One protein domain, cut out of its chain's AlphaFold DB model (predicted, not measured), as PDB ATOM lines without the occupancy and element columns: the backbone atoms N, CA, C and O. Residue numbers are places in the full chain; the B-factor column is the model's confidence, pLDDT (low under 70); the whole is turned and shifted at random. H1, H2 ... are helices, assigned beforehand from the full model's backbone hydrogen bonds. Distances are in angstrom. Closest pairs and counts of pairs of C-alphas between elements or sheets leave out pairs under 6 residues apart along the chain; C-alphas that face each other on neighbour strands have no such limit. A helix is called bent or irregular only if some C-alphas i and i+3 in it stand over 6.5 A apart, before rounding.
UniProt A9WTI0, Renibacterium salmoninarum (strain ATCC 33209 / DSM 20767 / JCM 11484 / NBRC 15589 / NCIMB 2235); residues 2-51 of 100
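What this domain is: This is residues 2 to 51 of the 100 residues of a protein of Renibacterium salmoninarum (strain ATCC 33209 / DSM 20767 / JCM 11484 / NBRC 15589 / NCIMB 2235) (UniProt A9WTI0). Four short helices make an elongated model: H2 and H3 pack on each other in the middle, H4 makes one end, and residues 2 to 8 of H1 stick out at the other. The 50 printed residues hold four named helices, H1, H2, H3 and H4 along the chain, and no named strand; the class is all helix. The whole is compact, with a radius of gyration of the C-alphas of 11.1 A, and spans 36 by 22 by 14 A.

How they stand to each other: The longest helix, H4, residues 39 to 50, and H3, residues 29 to 35, form a helical hairpin at a shallow tilt of 27 degrees, opposite ways. They only just touch, with 3 pairs of C-alphas within 8 A and with residues 41 to 45 of H4 alone; the closest C-alphas, of Leu 35 and Ser 41, are 5.8 A apart. H3 touches H2, residues 12 to 20, at a steep tilt of 40 degrees, the same way; the closest C-alphas, of Glu 16 and Ala 34, are 5.5 A apart. H1, residues 2 to 9, is close to H2 but not clearly touching: the closest C-alphas, of Leu 8 and Phe 14, are 6.8 A apart, at a steep tilt of 55 degrees, the same way. H1 is apart from H3 and H4, and H2 is apart from H4. In H1, H2 and H4 every O i to N i+4 pair is within hydrogen-bond range; in H3 it is 0 of 3, beside 3 of 4 O i to N i+3 pairs.

Where its parts are: H4 is 16.7 A long from C-alpha 39 at (291.998, 241.820, 125.913) to C-alpha 50 at (304.841, 235.064, 134.151). H3 is 10.4 A long and irregular, with C-alphas 30 and 33 7.7 A apart. H2 is 12.1 A long, and H1, 10.5 A, begins at C-alpha 2 at (306.172, 250.985, 158.514).

The domain as a whole: The two C-alphas farthest apart, of Ala 2 and Asp 39, are 36.7 A apart. The printed part has no cut. The links H1 to H2 and H3 to H4 are tight, and H2 to H3, with 8 residues, is short. The mean pLDDT of the printed part is 94.1, and no printed residue is under 70.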
ATOM      1  N   ALA A   2     305.823 251.589 159.817       94.81
ATOM      2  CA  ALA A   2     306.172 250.985 158.514       94.81
ATOM      3  C   ALA A   2     305.299 249.776 158.094       94.81
ATOM      4  O   ALA A   2     304.871 249.695 156.948       94.81
ATOM      5  N   LYS A   3     304.965 248.868 159.024       95.56
ATOM      6  CA  LYS A   3     304.084 247.717 158.734       95.56
ATOM      7  C   LYS A   3     302.652 248.118 158.363       95.56
ATOM      8  O   LYS A   3     302.042 247.462 157.531       95.56
ATOM      9  N   GLU A   4     302.126 249.178 158.971       96.81
ATOM     10  CA  GLU A   4     300.772 249.659 158.669       96.81
ATOM     11  C   GLU A   4     300.735 250.389 157.325       96.81
ATOM     12  O   GLU A   4     299.820 250.169 156.540       96.81
ATOM     13  N   ALA A   5     301.780 251.159 157.001       95.19
ATOM     14  CA  ALA A   5     301.939 251.742 155.671       95.19
ATOM     15  C   ALA A   5     302.017 250.663 154.575       95.19
ATOM     16  O   ALA A   5     301.384 250.807 153.535       95.19
ATOM     17  N   LEU A   6     302.724 249.554 154.827       94.62
ATOM     18  CA  LEU A   6     302.777 248.423 153.896       94.62
ATOM     19  C   LEU A   6     301.407 247.748 153.725       94.62
ATOM     20  O   LEU A   6     301.014 247.408 152.616       94.62
ATOM     21  N   LYS A   7     300.641 247.563 154.805       95.44
ATOM     22  CA  LYS A   7     299.270 247.035 154.687       95.44
ATOM     23  C   LYS A   7     298.383 247.960 153.856       95.44
ATOM     24  O   LYS A   7     297.634 247.467 153.019       95.44
ATOM     25  N   LEU A   8     298.490 249.273 154.068       96.19
ATOM     26  CA  LEU A   8     297.761 250.270 153.288       96.19
ATOM     27  C   LEU A   8     298.157 250.218 151.808       96.19
ATOM     28  O   LEU A   8     297.281 250.196 150.956       96.19
ATOM     29  N   SER A   9     299.451 250.127 151.490       95.00
ATOM     30  CA  SER A   9     299.898 250.085 150.093       95.00
ATOM     31  C   SER A   9     299.414 248.838 149.352       95.00
ATOM     32  O   SER A   9     299.310 248.869 148.136       95.00
ATOM     33  N   PHE A  10     299.115 247.740 150.051       95.75
ATOM     34  CA  PHE A  10     298.542 246.518 149.468       95.75
ATOM     35  C   PHE A  10     297.014 246.409 149.645       95.75
ATOM     36  O   PHE A  10     296.441 245.371 149.291       95.75
ATOM     37  N   SER A  11     296.354 247.444 150.184       97.69
ATOM     38  CA  SER A  11     294.898 247.477 150.355       97.69
ATOM     39  C   SER A  11     294.184 247.577 149.010       97.69
ATOM     40  O   SER A  11     294.779 247.950 147.999       97.69
ATOM     41  N   LYS A  12     292.888 247.249 149.004       97.62
ATOM     42  CA  LYS A  12     292.050 247.348 147.809       97.62
ATOM     43  C   LYS A  12     292.061 248.770 147.256       97.62
ATOM     44  O   LYS A  12     292.384 248.968 146.097       97.62
ATOM     45  N   GLU A  13     291.760 249.742 148.106       97.31
ATOM     46  CA  GLU A  13     291.583 251.144 147.730       97.31
ATOM     47  C   GLU A  13     292.858 251.713 147.102       97.31
ATOM     48  O   GLU A  13     292.799 252.345 146.052       97.31
ATOM     49  N   PHE A  14     294.020 251.439 147.706       97.06
ATOM     50  CA  PHE A  14     295.291 251.896 147.154       97.06
ATOM     51  C   PHE A  14     295.618 251.199 145.831       97.06
ATOM     52  O   PHE A  14     296.048 251.849 144.886       97.06
ATOM     53  N   GLN A  15     295.428 249.881 145.747       97.56
ATOM     54  CA  GLN A  15     295.772 249.101 144.555       97.56
ATOM     55  C   GLN A  15     294.844 249.394 143.370       97.56
ATOM     56  O   GLN A  15     295.312 249.426 142.236       97.56
ATOM     57  N   GLU A  16     293.558 249.649 143.614       97.25
ATOM     58  CA  GLU A  16     292.621 250.090 142.576       97.25
ATOM     59  C   GLU A  16     292.985 251.493 142.073       97.25
ATOM     60  O   GLU A  16     293.105 251.673 140.865       97.25
ATOM     61  N   ALA A  17     293.287 252.445 142.966       96.81
ATOM     62  CA  ALA A  17     293.775 253.770 142.565       96.81
ATOM     63  C   ALA A  17     295.120 253.699 141.814       96.81
ATOM     64  O   ALA A  17     295.355 254.440 140.861       96.81
ATOM     65  N   PHE A  18     296.008 252.779 142.203       95.56
ATOM     66  CA  PHE A  18     297.279 252.541 141.516       95.56
ATOM     67  C   PHE A  18     297.073 252.054 140.071       95.56
ATOM     68  O   PHE A  18     297.833 252.450 139.185       95.56
ATOM     69  N   ALA A  19     296.022 251.262 139.829       95.44
ATOM     70  CA  ALA A  19     295.618 250.834 138.492       95.44
ATOM     71  C   ALA A  19     294.969 251.947 137.671       95.44
ATOM     72  O   ALA A  19     295.359 252.158 136.526       95.44
ATOM     73  N   THR A  20     293.988 252.652 138.235       94.75
ATOM     74  CA  THR A  20     293.168 253.603 137.472       94.75
ATOM     75  C   THR A  20     293.850 254.951 137.306       94.75
ATOM     76  O   THR A  20     293.995 255.443 136.191       94.75
ATOM     77  N   ASP A  21     294.299 255.532 138.415       95.19
ATOM     78  CA  ASP A  21     294.828 256.896 138.456       95.19
ATOM     79  C   ASP A  21     296.344 256.878 138.249       95.19
ATOM     80  O   ASP A  21     296.922 257.803 137.678       95.19
ATOM     81  N   GLY A  22     296.995 255.808 138.714       91.81
ATOM     82  CA  GLY A  22     298.431 255.597 138.568       91.81
ATOM     83  C   GLY A  22     298.847 255.005 137.221       91.81
ATOM     84  O   GLY A  22     299.994 255.197 136.824       91.81
ATOM     85  N   GLY A  23     297.956 254.294 136.522       89.38
ATOM     86  CA  GLY A  23     298.275 253.615 135.260       89.38
ATOM     87  C   GLY A  23     299.255 252.441 135.404       89.38
ATOM     88  O   GLY A  23     299.907 252.063 134.431       89.38
ATOM     89  N   TRP A  24     299.391 251.876 136.607       91.88
ATOM     90  CA  TRP A  24     300.304 250.769 136.898       91.88
ATOM     91  C   TRP A  24     299.556 249.461 137.138       91.88
ATOM     92  O   TRP A  24     298.434 249.441 137.627       91.88
ATOM     93  N   VAL A  25     300.208 248.325 136.887       92.06
ATOM     94  CA  VAL A  25     299.648 247.028 137.291       92.06
ATOM     95  C   VAL A  25     299.699 246.906 138.819       92.06
ATOM     96  O   VAL A  25     300.775 247.075 139.400       92.06
ATOM     97  N   PRO A  26     298.582 246.563 139.489       93.38
ATOM     98  CA  PRO A  26     298.573 246.290 140.921       93.38
ATOM     99  C   PRO A  26     299.601 245.230 141.329       93.38
ATOM    100  O   PRO A  26     299.614 244.122 140.796       93.38
ATOM    101  N   GLY A  27     300.413 245.534 142.343       89.00
ATOM    102  CA  GLY A  27     301.293 244.556 142.991       89.00
ATOM    103  C   GLY A  27     300.520 243.458 143.735       89.00
ATOM    104  O   GLY A  27     301.042 242.365 143.948       89.00
ATOM    105  N   ASN A  28     299.261 243.715 144.105       93.00
ATOM    106  CA  ASN A  28     298.319 242.697 144.564       93.00
ATOM    107  C   ASN A  28     297.353 242.321 143.436       93.00
ATOM    108  O   ASN A  28     296.324 242.970 143.236       93.00
ATOM    109  N   LEU A  29     297.645 241.222 142.736       91.50
ATOM    110  CA  LEU A  29     296.867 240.785 141.573       91.50
ATOM    111  C   LEU A  29     295.401 240.429 141.881       91.50
ATOM    112  O   LEU A  29     294.606 240.303 140.951       91.50
ATOM    113  N   LYS A  30     295.001 240.323 143.159       94.62
ATOM    114  CA  LYS A  30     293.584 240.226 143.553       94.62
ATOM    115  C   LYS A  30     292.760 241.417 143.048       94.62
ATOM    116  O   LYS A  30     291.567 241.262 142.809       94.62
ATOM    117  N   TYR A  31     293.390 242.582 142.896       96.06
ATOM    118  CA  TYR A  31     292.744 243.834 142.493       96.06
ATOM    119  C   TYR A  31     293.049 244.227 141.042       96.06
ATOM    120  O   TYR A  31     292.692 245.315 140.604       96.06
ATOM    121  N   ALA A  32     293.671 243.336 140.264       93.94
ATOM    122  CA  ALA A  32     294.058 243.617 138.882       93.94
ATOM    123  C   ALA A  32     292.872 243.863 137.932       93.94
ATOM    124  O   ALA A  32     293.057 244.458 136.877       93.94
ATOM    125  N   SER A  33     291.647 243.471 138.307       93.75
ATOM    126  CA  SER A  33     290.435 243.781 137.533       93.75
ATOM    127  C   SER A  33     290.166 245.281 137.391       93.75
ATOM    128  O   SER A  33     289.406 245.670 136.512       93.75
ATOM    129  N   ALA A  34     290.775 246.119 138.238       95.62
ATOM    130  CA  ALA A  34     290.700 247.573 138.117       95.62
ATOM    131  C   ALA A  34     291.396 248.120 136.858       95.62
ATOM    132  O   ALA A  34     291.092 249.235 136.451       95.62
ATOM    133  N   LEU A  35     292.279 247.339 136.218       94.12
ATOM    134  CA  LEU A  35     292.876 247.698 134.925       94.12
ATOM    135  C   LEU A  35     291.842 247.719 133.792       94.12
ATOM    136  O   LEU A  35     291.993 248.481 132.844       94.12
ATOM    137  N   GLY A  36     290.797 246.896 133.903       93.75
ATOM    138  CA  GLY A  36     289.801 246.697 132.859       93.75
ATOM    139  C   GLY A  36     289.556 245.221 132.562       93.75
ATOM    140  O   GLY A  36     290.096 244.317 133.204       93.75
ATOM    141  N   ASN A  37     288.692 244.971 131.582       92.75
ATOM    142  CA  ASN A  37     288.298 243.629 131.145       92.75
ATOM    143  C   ASN A  37     288.504 243.391 129.640       92.75
ATOM    144  O   ASN A  37     288.119 242.329 129.137       92.75
ATOM    145  N   ASP A  38     289.094 244.357 128.937       95.31
ATOM    146  CA  ASP A  38     289.505 244.202 127.550       95.31
ATOM    147  C   ASP A  38     290.676 243.209 127.424       95.31
ATOM    148  O   ASP A  38     291.259 242.743 128.412       95.31
ATOM    149  N   ASP A  39     290.993 242.843 126.187       96.00
ATOM    150  CA  ASP A  39     291.998 241.820 125.913       96.00
ATOM    151  C   ASP A  39     293.421 242.264 126.276       96.00
ATOM    152  O   ASP A  39     294.215 241.428 126.709       96.00
ATOM    153  N   LEU A  40     293.738 243.563 126.188       92.81
ATOM    154  CA  LEU A  40     295.033 244.085 126.635       92.81
ATOM    155  C   LEU A  40     295.137 244.015 128.158       92.81
ATOM    156  O   LEU A  40     296.137 243.515 128.664       92.81
ATOM    157  N   SER A  41     294.091 244.413 128.885       93.38
ATOM    158  CA  SER A  41     294.034 244.323 130.347       93.38
ATOM    159  C   SER A  41     294.283 242.895 130.841       93.38
ATOM    160  O   SER A  41     295.099 242.671 131.737       93.38
ATOM    161  N   LYS A  42     293.639 241.897 130.221       92.88
ATOM    162  CA  LYS A  42     293.864 240.478 130.548       92.88
ATOM    163  C   LYS A  42     295.294 240.042 130.234       92.88
ATOM    164  O   LYS A  42     295.944 239.445 131.093       92.88
ATOM    165  N   LEU A  43     295.795 240.379 129.043       94.19
ATOM    166  CA  LEU A  43     297.149 240.029 128.613       94.19
ATOM    167  C   LEU A  43     298.214 240.632 129.536       94.19
ATOM    168  O   LEU A  43     299.180 239.958 129.879       94.19
ATOM    169  N   THR A  44     298.030 241.876 129.977       93.19
ATOM    170  CA  THR A  44     298.935 242.545 130.917       93.19
ATOM    171  C   THR A  44     299.001 241.802 132.251       93.19
ATOM    172  O   THR A  44     300.094 241.581 132.775       93.19
ATOM    173  N   VAL A  45     297.857 241.370 132.793       92.75
ATOM    174  CA  VAL A  45     297.821 240.593 134.043       92.75
ATOM    175  C   VAL A  45     298.528 239.247 133.880       92.75
ATOM    176  O   VAL A  45     299.292 238.846 134.760       92.75
ATOM    177  N   ASP A  46     298.314 238.562 132.759       92.31
ATOM    178  CA  ASP A  46     298.967 237.281 132.483       92.31
ATOM    179  C   ASP A  46     300.480 237.428 132.266       92.31
ATOM    180  O   ASP A  46     301.256 236.642 132.814       92.31
ATOM    181  N   ALA A  47     300.920 238.476 131.565       92.44
ATOM    182  CA  ALA A  47     302.337 238.790 131.390       92.44
ATOM    183  C   ALA A  47     303.035 239.017 132.739       92.44
ATOM    184  O   ALA A  47     304.125 238.497 132.975       92.44
ATOM    185  N   VAL A  48     302.388 239.736 133.659       90.94
ATOM    186  CA  VAL A  48     302.939 240.005 134.995       90.94
ATOM    187  C   VAL A  48     303.021 238.730 135.836       90.94
ATOM    188  O   VAL A  48     304.019 238.534 136.526       90.94
ATOM    189  N   ARG A  49     302.044 237.818 135.738       89.88
ATOM    190  CA  ARG A  49     302.102 236.507 136.421       89.88
ATOM    191  C   ARG A  49     303.286 235.651 135.975       89.88
ATOM    192  O   ARG A  49     303.806 234.889 136.783       89.88
ATOM    193  N   GLY A  50     303.676 235.756 134.705       89.56
ATOM    194  CA  GLY A  50     304.841 235.064 134.151       89.56
ATOM    195  C   GLY A  50     306.160 235.820 134.322       89.56
ATOM    196  O   GLY A  50     307.220 235.257 134.049       89.56
ATOM    197  N   SER A  51     306.117 237.084 134.747       90.69
ATOM    198  CA  SER A  51     307.314 237.906 134.913       90.69
ATOM    199  C   SER A  51     308.115 237.487 136.145       90.69
ATOM    200  O   SER A  51     307.565 237.085 137.171       90.69
TER     201      SER A  51